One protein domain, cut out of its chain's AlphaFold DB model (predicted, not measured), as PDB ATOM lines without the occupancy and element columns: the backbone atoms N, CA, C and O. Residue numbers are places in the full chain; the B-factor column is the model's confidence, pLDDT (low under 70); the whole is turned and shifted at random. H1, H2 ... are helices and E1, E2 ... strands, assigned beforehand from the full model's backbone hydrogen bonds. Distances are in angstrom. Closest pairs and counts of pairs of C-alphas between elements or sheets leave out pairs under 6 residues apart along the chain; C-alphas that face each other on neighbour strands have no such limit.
ATOM      1  N   GLU A   5     -35.887 -32.787 -54.975       95.31
ATOM      2  CA  GLU A   5     -35.090 -33.596 -54.057       95.31
ATOM      3  C   GLU A   5     -35.317 -35.083 -54.288       95.31
ATOM      4  O   GLU A   5     -36.440 -35.552 -54.480       95.31
ATOM      5  N   ASN A   6     -34.224 -35.837 -54.251       96.38
ATOM      6  CA  ASN A   6     -34.244 -37.276 -54.427       96.38
ATOM      7  C   ASN A   6     -33.547 -37.937 -53.249       96.38
ATOM      8  O   ASN A   6     -32.461 -37.525 -52.841       96.38
ATOM      9  N   TYR A   7     -34.172 -38.990 -52.744       97.75
ATOM     10  CA  TYR A   7     -33.705 -39.738 -51.593       97.75
ATOM     11  C   TYR A   7     -33.659 -41.220 -51.924       97.75
ATOM     12  O   TYR A   7     -34.601 -41.766 -52.497       97.75
ATOM     13  N   TYR A   8     -32.590 -41.886 -51.509       98.31
ATOM     14  CA  TYR A   8     -32.505 -43.339 -51.499       98.31
ATOM     15  C   TYR A   8     -32.149 -43.816 -50.096       98.31
ATOM     16  O   TYR A   8     -31.089 -43.466 -49.577       98.31
ATOM     17  N   VAL A   9     -33.033 -44.596 -49.476       98.44
ATOM     18  CA  VAL A   9     -32.815 -45.119 -48.121       98.44
ATOM     19  C   VAL A   9     -31.908 -46.340 -48.210       98.44
ATOM     20  O   VAL A   9     -32.238 -47.324 -48.874       98.44
ATOM     21  N   THR A  10     -30.754 -46.287 -47.553       98.56
ATOM     22  CA  THR A  10     -29.740 -47.351 -47.590       98.56
ATOM     23  C   THR A  10     -29.829 -48.289 -46.392       98.56
ATOM     24  O   THR A  10     -29.414 -49.439 -46.497       98.56
ATOM     25  N   GLU A  11     -30.364 -47.819 -45.265       98.38
ATOM     26  CA  GLU A  11     -30.463 -48.570 -44.011       98.38
ATOM     27  C   GLU A  11     -31.653 -48.072 -43.178       98.38
ATOM     28  O   GLU A  11     -31.946 -46.876 -43.177       98.38
ATOM     29  N   GLY A  12     -32.320 -48.975 -42.453       97.75
ATOM     30  CA  GLY A  12     -33.439 -48.638 -41.566       97.75
ATOM     31  C   GLY A  12     -34.707 -48.192 -42.306       97.75
ATOM     32  O   GLY A  12     -34.931 -48.573 -43.456       97.75
ATOM     33  N   THR A  13     -35.540 -47.400 -41.626       97.31
ATOM     34  CA  THR A  13     -36.774 -46.816 -42.173       97.31
ATOM     35  C   THR A  13     -36.820 -45.323 -41.875       97.31
ATOM     36  O   THR A  13     -36.856 -44.920 -40.715       97.31
ATOM     37  N   LEU A  14     -36.862 -44.501 -42.924       97.19
ATOM     38  CA  LEU A  14     -37.034 -43.054 -42.807       97.19
ATOM     39  C   LEU A  14     -38.513 -42.690 -42.968       97.19
ATOM     40  O   LEU A  14     -39.187 -43.239 -43.837       97.19
ATOM     41  N   THR A  15     -39.029 -41.763 -42.162       96.38
ATOM     42  CA  THR A  15     -40.399 -41.253 -42.330       96.38
ATOM     43  C   THR A  15     -40.366 -39.916 -43.052       96.38
ATOM     44  O   THR A  15     -39.591 -39.038 -42.684       96.38
ATOM     45  N   PHE A  16     -41.217 -39.754 -44.062       96.00
ATOM     46  CA  PHE A  16     -41.398 -38.512 -44.806       96.00
ATOM     47  C   PHE A  16     -42.796 -37.950 -44.570       96.00
ATOM     48  O   PHE A  16     -43.776 -38.676 -44.709       96.00
ATOM     49  N   ARG A  17     -42.895 -36.642 -44.334       95.06
ATOM     50  CA  ARG A  17     -44.124 -35.863 -44.532       95.06
ATOM     51  C   ARG A  17     -44.071 -35.276 -45.936       95.06
ATOM     52  O   ARG A  17     -43.200 -34.459 -46.211       95.06
ATOM     53  N   LEU A  18     -44.988 -35.673 -46.812       95.12
ATOM     54  CA  LEU A  18     -45.112 -35.197 -48.194       95.12
ATOM     55  C   LEU A  18     -46.469 -34.501 -48.369       95.12
ATOM     56  O   LEU A  18     -47.504 -35.155 -48.543       95.12
ATOM     57  N   GLY A  19     -46.479 -33.168 -48.291       93.38
ATOM     58  CA  GLY A  19     -47.704 -32.398 -48.080       93.38
ATOM     59  C   GLY A  19     -48.354 -32.805 -46.756       93.38
ATOM     60  O   GLY A  19     -47.735 -32.698 -45.705       93.38
ATOM     61  N   GLU A  20     -49.566 -33.349 -46.818       92.00
ATOM     62  CA  GLU A  20     -50.334 -33.775 -45.636       92.00
ATOM     63  C   GLU A  20     -50.196 -35.269 -45.298       92.00
ATOM     64  O   GLU A  20     -50.891 -35.777 -44.420       92.00
ATOM     65  N   ARG A  21     -49.346 -36.012 -46.018       94.12
ATOM     66  CA  ARG A  21     -49.242 -37.472 -45.874       94.12
ATOM     67  C   ARG A  21     -47.919 -37.884 -45.257       94.12
ATOM     68  O   ARG A  21     -46.876 -37.443 -45.730       94.12
ATOM     69  N   ASP A  22     -47.989 -38.792 -44.291       95.12
ATOM     70  CA  ASP A  22     -46.822 -39.510 -43.787       95.12
ATOM     71  C   ASP A  22     -46.586 -40.784 -44.598       95.12
ATOM     72  O   ASP A  22     -47.525 -41.517 -44.920       95.12
ATOM     73  N   VAL A  23     -45.325 -41.028 -44.948       96.25
ATOM     74  CA  VAL A  23     -44.878 -42.186 -45.722       96.25
ATOM     75  C   VAL A  23     -43.644 -42.776 -45.054       96.25
ATOM     76  O   VAL A  23     -42.644 -42.086 -44.866       96.25
ATOM     77  N   GLU A  24     -43.701 -44.064 -44.727       97.00
ATOM     78  CA  GLU A  24     -42.532 -44.832 -44.303       97.00
ATOM     79  C   GLU A  24     -41.758 -45.323 -45.529       97.00
ATOM     80  O   GLU A  24     -42.320 -45.927 -46.444       97.00
ATOM     81  N   ALA A  25     -40.455 -45.068 -45.538       97.94
ATOM     82  CA  ALA A  25     -39.531 -45.456 -46.589       97.94
ATOM     83  C   ALA A  25     -38.472 -46.401 -45.996       97.94
ATOM     84  O   ALA A  25     -37.464 -45.931 -45.460       97.94
ATOM     85  N   PRO A  26     -38.692 -47.728 -46.032       98.19
ATOM     86  CA  PRO A  26     -37.681 -48.696 -45.614       98.19
ATOM     87  C   PRO A  26     -36.485 -48.709 -46.576       98.19
ATOM     88  O   PRO A  26     -36.578 -48.238 -47.714       98.19
ATOM     89  N   ALA A  27     -35.368 -49.296 -46.145       98.56
ATOM     90  CA  ALA A  27     -34.181 -49.498 -46.971       98.56
ATOM     91  C   ALA A  27     -34.521 -50.095 -48.351       98.56
ATOM     92  O   ALA A  27     -35.318 -51.027 -48.470       98.56
ATOM     93  N   GLY A  28     -33.914 -49.538 -49.400       98.44
ATOM     94  CA  GLY A  28     -34.229 -49.831 -50.800       98.44
ATOM     95  C   GLY A  28     -35.305 -48.928 -51.413       98.44
ATOM     96  O   GLY A  28     -35.540 -48.999 -52.619       98.44
ATOM     97  N   THR A  29     -35.945 -48.061 -50.625       98.56
ATOM     98  CA  THR A  29     -36.946 -47.116 -51.136       98.56
ATOM     99  C   THR A  29     -36.281 -45.903 -51.777       98.56
ATOM    100  O   THR A  29     -35.411 -45.266 -51.180       98.56
ATOM    101  N   PHE A  30     -36.743 -45.556 -52.978       98.12
ATOM    102  CA  PHE A  30     -36.446 -44.289 -53.634       98.12
ATOM    103  C   PHE A  30     -37.633 -43.332 -53.486       98.12
ATOM    104  O   PHE A  30     -38.765 -43.696 -53.811       98.12
ATOM    105  N   VAL A  31     -37.376 -42.109 -53.023       97.94
ATOM    106  CA  VAL A  31     -38.382 -41.050 -52.882       97.94
ATOM    107  C   VAL A  31     -37.973 -39.875 -53.760       97.94
ATOM    108  O   VAL A  31     -36.899 -39.306 -53.586       97.94
ATOM    109  N   HIS A  32     -38.845 -39.512 -54.699       97.38
ATOM    110  CA  HIS A  32     -38.710 -38.314 -55.522       97.38
ATOM    111  C   HIS A  32     -39.704 -37.258 -55.049       97.38
ATOM    112  O   HIS A  32     -40.907 -37.522 -54.957       97.38
ATOM    113  N   ILE A  33     -39.196 -36.065 -54.766       97.00
ATOM    114  CA  ILE A  33     -39.966 -34.938 -54.264       97.00
ATOM    115  C   ILE A  33     -39.844 -33.798 -55.280       97.00
ATOM    116  O   ILE A  33     -38.778 -33.188 -55.390       97.00
ATOM    117  N   PRO A  34     -40.915 -33.490 -56.029       95.81
ATOM    118  CA  PRO A  34     -40.877 -32.401 -56.989       95.81
ATOM    119  C   PRO A  34     -40.790 -31.052 -56.273       95.81
ATOM    120  O   PRO A  34     -41.395 -30.842 -55.214       95.81
ATOM    121  N   LYS A  35     -40.092 -30.102 -56.893       94.25
ATOM    122  CA  LYS A  35     -39.991 -28.726 -56.416       94.25
ATOM    123  C   LYS A  35     -41.369 -28.129 -56.126       94.25
ATOM    124  O   LYS A  35     -42.331 -28.304 -56.877       94.25
ATOM    125  N   GLY A  36     -41.449 -27.382 -55.030       93.19
ATOM    126  CA  GLY A  36     -42.686 -26.755 -54.564       93.19
ATOM    127  C   GLY A  36     -43.581 -27.662 -53.717       93.19
ATOM    128  O   GLY A  36     -44.502 -27.149 -53.084       93.19
ATOM    129  N   LEU A  37     -43.308 -28.971 -53.630       95.31
ATOM    130  CA  LEU A  37     -43.969 -29.820 -52.644       95.31
ATOM    131  C   LEU A  37     -43.377 -29.550 -51.257       95.31
ATOM    132  O   LEU A  37     -42.192 -29.782 -51.018       95.31
ATOM    133  N   VAL A  38     -44.210 -29.070 -50.335       94.38
ATOM    134  CA  VAL A  38     -43.838 -28.939 -48.921       94.38
ATOM    135  C   VAL A  38     -43.570 -30.323 -48.350       94.38
ATOM    136  O   VAL A  38     -44.407 -31.221 -48.480       94.38
ATOM    137  N   HIS A  39     -42.414 -30.500 -47.720       94.75
ATOM    138  CA  HIS A  39     -42.031 -31.783 -47.159       94.75
ATOM    139  C   HIS A  39     -41.026 -31.650 -46.012       94.75
ATOM    140  O   HIS A  39     -40.407 -30.605 -45.814       94.75
ATOM    141  N   THR A  40     -40.877 -32.733 -45.257       94.31
ATOM    142  CA  THR A  40     -39.798 -32.945 -44.286       94.31
ATOM    143  C   THR A  40     -39.603 -34.448 -44.073       94.31
ATOM    144  O   THR A  40     -40.420 -35.249 -44.534       94.31
ATOM    145  N   HIS A  41     -38.535 -34.849 -43.390       94.31
ATOM    146  CA  HIS A  41     -38.289 -36.235 -43.015       94.31
ATOM    147  C   HIS A  41     -37.650 -36.326 -41.630       94.31
ATOM    148  O   HIS A  41     -36.958 -35.408 -41.193       94.31
ATOM    149  N   TRP A  42     -37.882 -37.436 -40.938       94.12
ATOM    150  CA  TRP A  42     -37.279 -37.721 -39.638       94.12
ATOM    151  C   TRP A  42     -37.127 -39.227 -39.427       94.12
ATOM    152  O   TRP A  42     -37.825 -40.045 -40.036       94.12
ATOM    153  N   ASN A  43     -36.204 -39.597 -38.542       94.50
ATOM    154  CA  ASN A  43     -36.111 -40.961 -38.043       94.50
ATOM    155  C   ASN A  43     -37.128 -41.136 -36.907       94.50
ATOM    156  O   ASN A  43     -36.974 -40.547 -35.843       94.50
ATOM    157  N   ALA A  44     -38.182 -41.917 -37.145       92.38
ATOM    158  CA  ALA A  44     -39.224 -42.197 -36.154       92.38
ATOM    159  C   ALA A  44     -38.873 -43.370 -35.216       92.38
ATOM    160  O   ALA A  44     -39.718 -43.804 -34.432       92.38
ATOM    161  N   THR A  45     -37.659 -43.914 -35.328       90.06
ATOM    162  CA  THR A  45     -37.203 -45.112 -34.620       90.06
ATOM    163  C   THR A  45     -35.942 -44.827 -33.807       90.06
ATOM    164  O   THR A  45     -35.211 -43.882 -34.093       90.06
ATOM    165  N   ASP A  46     -35.646 -45.696 -32.838       93.38
ATOM    166  CA  ASP A  46     -34.396 -45.643 -32.062       93.38
ATOM    167  C   ASP A  46     -33.209 -46.309 -32.789       93.38
ATOM    168  O   ASP A  46     -32.081 -46.314 -32.292       93.38
ATOM    169  N   ALA A  47     -33.450 -46.912 -33.958       94.69
ATOM    170  CA  ALA A  47     -32.420 -47.556 -34.762       94.69
ATOM    171  C   ALA A  47     -31.789 -46.555 -35.749       94.69
ATOM    172  O   ALA A  47     -32.474 -45.642 -36.215       94.69
ATOM    173  N   PRO A  48     -30.504 -46.713 -36.113       96.12
ATOM    174  CA  PRO A  48     -29.886 -45.904 -37.159       96.12
ATOM    175  C   PRO A  48     -30.627 -46.002 -38.499       96.12
ATOM    176  O   PRO A  48     -31.145 -47.055 -38.873       96.12
ATOM    177  N   VAL A  49     -30.632 -44.892 -39.236       97.50
ATOM    178  CA  VAL A  49     -31.153 -44.797 -40.602       97.50
ATOM    179  C   VAL A  49     -30.067 -44.210 -41.488       97.50
ATOM    180  O   VAL A  49     -29.435 -43.214 -41.133       97.50
ATOM    181  N   GLY A  50     -29.863 -44.827 -42.647       97.38
ATOM    182  CA  GLY A  50     -28.932 -44.370 -43.668       97.38
ATOM    183  C   GLY A  50     -29.687 -43.908 -44.905       97.38
ATOM    184  O   GLY A  50     -30.650 -44.552 -45.329       97.38
ATOM    185  N   LEU A  51     -29.246 -42.804 -45.503       97.50
ATOM    186  CA  LEU A  51     -29.805 -42.305 -46.752       97.50
ATOM    187  C   LEU A  51     -28.741 -41.656 -47.640       97.50
ATOM    188  O   LEU A  51     -27.718 -41.163 -47.166       97.50
ATOM    189  N   VAL A  52     -29.041 -41.597 -48.932       96.94
ATOM    190  CA  VAL A  52     -28.388 -40.714 -49.898       96.94
ATOM    191  C   VAL A  52     -29.422 -39.691 -50.345       96.94
ATOM    192  O   VAL A  52     -30.443 -40.069 -50.917       96.94
ATOM    193  N   ALA A  53     -29.161 -38.412 -50.077       94.00
ATOM    194  CA  ALA A  53     -29.967 -37.294 -50.555       94.00
ATOM    195  C   ALA A  53     -29.213 -36.560 -51.665       94.00
ATOM    196  O   ALA A  53     -28.028 -36.258 -51.513       94.00
ATOM    197  N   PHE A  54     -29.889 -36.272 -52.773       91.19
ATOM    198  CA  PHE A  54     -29.310 -35.506 -53.868       91.19
ATOM    199  C   PHE A  54     -30.354 -34.593 -54.538       91.19
ATOM    200  O   PHE A  54     -31.346 -35.067 -55.109       91.19
ATOM    201  N   PRO A  55     -30.134 -33.271 -54.484       92.62
ATOM    202  CA  PRO A  55     -30.885 -32.291 -55.259       92.62
ATOM    203  C   PRO A  55     -30.688 -32.466 -56.769       92.62
ATOM    204  O   PRO A  55     -29.614 -32.873 -57.217       92.62
ATOM    205  N   ALA A  56     -31.702 -32.125 -57.564       91.94
ATOM    206  CA  ALA A  56     -31.605 -32.080 -59.020       91.94
ATOM    207  C   ALA A  56     -32.399 -30.899 -59.613       91.94
ATOM    208  O   ALA A  56     -33.538 -30.672 -59.212       91.94
ATOM    209  N   PRO A  57     -31.881 -30.175 -60.623       90.19
ATOM    210  CA  PRO A  57     -30.546 -30.301 -61.214       90.19
ATOM    211  C   PRO A  57     -29.427 -29.883 -60.238       90.19
ATOM    212  O   PRO A  57     -29.700 -29.386 -59.152       90.19
ATOM    213  N   ALA A  58     -28.169 -30.116 -60.626       86.81
ATOM    214  CA  ALA A  58     -26.991 -29.712 -59.850       86.81
ATOM    215  C   ALA A  58     -26.950 -28.192 -59.587       86.81
ATOM    216  O   ALA A  58     -27.567 -27.416 -60.323       86.81
ATOM    217  N   GLY A  59     -26.180 -27.770 -58.580       86.38
ATOM    218  CA  GLY A  59     -26.038 -26.362 -58.180       86.38
ATOM    219  C   GLY A  59     -26.374 -26.072 -56.713       86.38
ATOM    220  O   GLY A  59     -26.279 -24.921 -56.283       86.38
ATOM    221  N   PHE A  60     -26.764 -27.090 -55.943       88.38
ATOM    222  CA  PHE A  60     -27.094 -26.973 -54.519       88.38
ATOM    223  C   PHE A  60     -25.933 -27.381 -53.591       88.38
ATOM    224  O   PHE A  60     -26.072 -27.421 -52.378       88.38
ATOM    225  N   GLU A  61     -24.760 -27.699 -54.133       88.75
ATOM    226  CA  GLU A  61     -23.637 -28.269 -53.382       88.75
ATOM    227  C   GLU A  61     -23.054 -27.276 -52.363       88.75
ATOM    228  O   GLU A  61     -22.692 -27.668 -51.253       88.75
ATOM    229  N   ALA A  62     -23.015 -25.985 -52.717       91.31
ATOM    230  CA  ALA A  62     -22.508 -24.917 -51.852       91.31
ATOM    231  C   ALA A  62     -23.333 -24.752 -50.564       91.31
ATOM    232  O   ALA A  62     -22.777 -24.408 -49.523       91.31
ATOM    233  N   PHE A  63     -24.628 -25.094 -50.607       91.06
ATOM    234  CA  PHE A  63     -25.524 -24.999 -49.455       91.06
ATOM    235  C   PHE A  63     -24.963 -25.715 -48.228       91.06
ATOM    236  O   PHE A  63     -24.978 -25.165 -47.132       91.06
ATOM    237  N   PHE A  64     -24.460 -26.938 -48.402       89.25
ATOM    238  CA  PHE A  64     -23.985 -27.745 -47.280       89.25
ATOM    239  C   PHE A  64     -22.707 -27.176 -46.657       89.25
ATOM    240  O   PHE A  64     -22.548 -27.241 -45.437       89.25
ATOM    241  N   ALA A  65     -21.815 -26.608 -47.474       91.00
ATOM    242  CA  ALA A  65     -20.588 -25.981 -46.995       91.00
ATOM    243  C   ALA A  65     -20.899 -24.694 -46.217       91.00
ATOM    244  O   ALA A  65     -20.452 -24.540 -45.079       91.00
ATOM    245  N   ASP A  66     -21.738 -23.827 -46.784       93.00
ATOM    246  CA  ASP A  66     -22.122 -22.566 -46.149       93.00
ATOM    247  C   ASP A  66     -22.962 -22.805 -44.883       93.00
ATOM    248  O   ASP A  66     -22.814 -22.095 -43.887       93.00
ATOM    249  N   LEU A  67     -23.818 -23.837 -44.880       90.00
ATOM    250  CA  LEU A  67     -24.564 -24.241 -43.689       90.00
ATOM    251  C   LEU A  67     -23.612 -24.702 -42.582       90.00
ATOM    252  O   LEU A  67     -23.801 -24.329 -41.427       90.00
ATOM    253  N   ALA A  68     -22.583 -25.491 -42.907       88.00
ATOM    254  CA  ALA A  68     -21.596 -25.927 -41.923       88.00
ATOM    255  C   ALA A  68     -20.826 -24.740 -41.317       88.00
ATOM    256  O   ALA A  68     -20.623 -24.704 -40.101       88.00
ATOM    257  N   GLU A  69     -20.448 -23.753 -42.134       89.00
ATOM    258  CA  GLU A  69     -19.809 -22.517 -41.668       89.00
ATOM    259  C   GLU A  69     -20.736 -21.714 -40.745       89.00
ATOM    260  O   GLU A  69     -20.337 -21.321 -39.642       89.00
ATOM    261  N   LEU A  70     -22.000 -21.543 -41.143       85.81
ATOM    262  CA  LEU A  70     -23.009 -20.870 -40.330       85.81
ATOM    263  C   LEU A  70     -23.201 -21.568 -38.977       85.81
ATOM    264  O   LEU A  70     -23.200 -20.909 -37.937       85.81
ATOM    265  N   MET A  71     -23.318 -22.899 -38.976       83.62
ATOM    266  CA  MET A  71     -23.487 -23.711 -37.767       83.62
ATOM    267  C   MET A  71     -22.266 -23.640 -36.843       83.62
ATOM    268  O   MET A  71     -22.431 -23.525 -35.628       83.62
ATOM    269  N   ALA A  72     -21.044 -23.647 -37.384       83.81
ATOM    270  CA  ALA A  72     -19.820 -23.499 -36.591       83.81
ATOM    271  C   ALA A  72     -19.760 -22.142 -35.859       83.81
ATOM    272  O   ALA A  72     -19.297 -22.062 -34.714       83.81
ATOM    273  N   GLY A  73     -20.288 -21.085 -36.487       76.12
ATOM    274  CA  GLY A  73     -20.414 -19.749 -35.901       76.12
ATOM    275  C   GLY A  73     -21.478 -19.615 -34.801       76.12
ATOM    276  O   GLY A  73     -21.475 -18.617 -34.081       76.12
ATOM    277  N   MET A  74     -22.367 -20.600 -34.625       72.81
ATOM    278  CA  MET A  74     -23.461 -20.580 -33.636       72.81
ATOM    279  C   MET A  74     -23.095 -21.227 -32.291       72.81
ATOM    280  O   MET A  74     -23.959 -21.655 -31.531       72.81
ATOM    281  N   SER A  75     -21.809 -21.270 -31.947       61.34
ATOM    282  CA  SER A  75     -21.257 -22.024 -30.810       61.34
ATOM    283  C   SER A  75     -21.629 -21.507 -29.401       61.34
ATOM    284  O   SER A  75     -21.090 -21.998 -28.410       61.34
ATOM    285  N   SER A  76     -22.583 -20.578 -29.256       58.41
ATOM    286  CA  SER A  76     -23.132 -20.208 -27.942       58.41
ATOM    287  C   SER A  76     -24.560 -19.648 -28.026       58.41
ATOM    288  O   SER A  76     -24.763 -18.507 -28.430       58.41
ATOM    289  N   GLY A  77     -25.549 -20.443 -27.600       64.94
ATOM    290  CA  GLY A  77     -26.957 -20.036 -27.486       64.94
ATOM    291  C   GLY A  77     -27.885 -20.609 -28.568       64.94
ATOM    292  O   GLY A  77     -27.422 -21.290 -29.482       64.94
ATOM    293  N   PRO A  78     -29.209 -20.394 -28.441       65.38
ATOM    294  CA  PRO A  78     -30.171 -20.821 -29.451       65.38
ATOM    295  C   PRO A  78     -29.846 -20.187 -30.816       65.38
ATOM    296  O   PRO A  78     -29.405 -19.034 -30.848       65.38
ATOM    297  N   PRO A  79     -30.069 -20.906 -31.934       70.38
ATOM    298  CA  PRO A  79     -29.816 -20.386 -33.273       70.38
ATOM    299  C   PRO A  79     -30.513 -19.044 -33.503       70.38
ATOM    300  O   PRO A  79     -31.685 -18.870 -33.156       70.38
ATOM    301  N   ASP A  80     -29.810 -18.099 -34.127       81.62
ATOM    302  CA  ASP A  80     -30.429 -16.868 -34.615       81.62
ATOM    303  C   ASP A  80     -31.356 -17.224 -35.785       81.62
ATOM    304  O   ASP A  80     -30.928 -17.397 -36.931       81.62
ATOM    305  N   MET A  81     -32.645 -17.357 -35.476       79.81
ATOM    306  CA  MET A  81     -33.669 -17.760 -36.438       79.81
ATOM    307  C   MET A  81     -33.792 -16.778 -37.612       79.81
ATOM    308  O   MET A  81     -34.173 -17.192 -38.704       79.81
ATOM    309  N   GLY A  82     -33.439 -15.501 -37.419       83.56
ATOM    310  CA  GLY A  82     -33.441 -14.496 -38.481       83.56
ATOM    311  C   GLY A  82     -32.311 -14.724 -39.482       83.56
ATOM    312  O   GLY A  82     -32.548 -14.736 -40.690       83.56
ATOM    313  N   LYS A  83     -31.093 -14.990 -38.992       84.31
ATOM    314  CA  LYS A  83     -29.963 -15.382 -39.855       84.31
ATOM    315  C   LYS A  83     -30.233 -16.692 -40.578       84.31
ATOM    316  O   LYS A  83     -29.900 -16.811 -41.752       84.31
ATOM    317  N   MET A  84     -30.865 -17.645 -39.898       86.56
ATOM    318  CA  MET A  84     -31.208 -18.927 -40.504       86.56
ATOM    319  C   MET A  84     -32.253 -18.779 -41.606       86.56
ATOM    320  O   MET A  84     -32.065 -19.313 -42.696       86.56
ATOM    321  N   ALA A  85     -33.309 -18.000 -41.367       86.50
ATOM    322  CA  ALA A  85     -34.310 -17.705 -42.385       86.50
ATOM    323  C   ALA A  85     -33.691 -17.020 -43.616       86.50
ATOM    324  O   ALA A  85     -33.920 -17.471 -44.734       86.50
ATOM    325  N   ALA A  86     -32.853 -15.995 -43.411       89.69
ATOM    326  CA  ALA A  86     -32.175 -15.292 -44.502       89.69
ATOM    327  C   ALA A  86     -31.220 -16.207 -45.291       89.69
ATOM    328  O   ALA A  86     -31.156 -16.134 -46.518       89.69
ATOM    329  N   PHE A  87     -30.505 -17.095 -44.595       92.19
ATOM    330  CA  PHE A  87     -29.654 -18.109 -45.215       92.19
ATOM    331  C   PHE A  87     -30.463 -19.035 -46.132       92.19
ATOM    332  O   PHE A  87     -30.140 -19.181 -47.311       92.19
ATOM    333  N   TYR A  88     -31.552 -19.614 -45.617       92.06
ATOM    334  CA  TYR A  88     -32.429 -20.485 -46.397       92.06
ATOM    335  C   TYR A  88     -33.029 -19.755 -47.608       92.06
ATOM    336  O   TYR A  88     -33.003 -20.290 -48.719       92.06
ATOM    337  N   GLU A  89     -33.491 -18.515 -47.432       91.94
ATOM    338  CA  GLU A  89     -34.057 -17.706 -48.514       91.94
ATOM    339  C   GLU A  89     -33.047 -17.450 -49.646       91.94
ATOM    340  O   GLU A  89     -33.404 -17.572 -50.820       91.94
ATOM    341  N   GLY A  90     -31.771 -17.197 -49.325       92.31
ATOM    342  CA  GLY A  90     -30.700 -17.049 -50.325       92.31
ATOM    343  C   GLY A  90     -30.536 -18.284 -51.222       92.31
ATOM    344  O   GLY A  90     -30.305 -18.181 -52.431       92.31
ATOM    345  N   TYR A  91     -30.782 -19.466 -50.660       91.75
ATOM    346  CA  TYR A  91     -30.808 -20.738 -51.380       91.75
ATOM    347  C   TYR A  91     -32.170 -21.065 -52.016       91.75
ATOM    348  O   TYR A  91     -32.350 -22.118 -52.627       91.75
ATOM    349  N   GLY A  92     -33.138 -20.150 -51.944       91.19
ATOM    350  CA  GLY A  92     -34.494 -20.344 -52.453       91.19
ATOM    351  C   GLY A  92     -35.313 -21.336 -51.626       91.19
ATOM    352  O   GLY A  92     -36.284 -21.898 -52.137       91.19
TER     353      GLY A  92
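Overview. This is residues 5 to 92 of the 104 residues of the protein "Cupin_2 domain-containing protein" of uncultured Rubrobacteraceae bacterium (UniProt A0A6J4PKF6). A small sandwich of two three-stranded sheets has a pair of helices, H1 and H2, set off to one side of it, the second running back beside the first with a gap between helices and sheets. The 88 printed residues hold, along the chain, E1 E2 E3 E4 E5 E6 H1 H2, of mixed class. Both sheets are antiparallel, in orders E4 - E1 - E6 and E3 - E2 - E5. The whole is only just loose, close to compact, with a radius of gyration of the C-alphas of 14.8 A and spans of 36 by 31 by 24 A.

Arrangement. E1, residues 5 to 11, is the inner strand between E4, residues 30 to 33, with N 7 and O 31 2.9 A apart, and E6, residues 50 to 56, with N 8 and O 52 2.9 A apart. E2, residues 13 to 18, forms a hairpin with E3, residues 21 to 26, with N 16 and O 23 2.8 A apart. E5, residues 39 to 42, is the other neighbour of E2, with N 17 and O 40 2.8 A apart. The sheets' strands stand at 28 degrees. H1, residues 61 to 72, and H2, residues 81 to 90, are near each other and on neither sheet. Every O i to N i+4 pair is within hydrogen-bond range in H2, and 7 of 8 in H1.

Along the chain. E1 begins at C-alpha 5 (-35.090, -33.596, -54.057) and is 18.6 A long; E6 is 19.8 A. H1 is 17.9 A and H2 14.2 A, ending at C-alpha 90 (-30.700, -17.049, -50.325).

Size, cuts and confidence. The C-alphas farthest apart, of Gly 28 and Ser 76, are 39.0 A apart. The printed part has no cut and no long link. Residues 72 to 78, of which 72 belongs to H1, stand free; pLDDT is under 70 at residues 75 to 78.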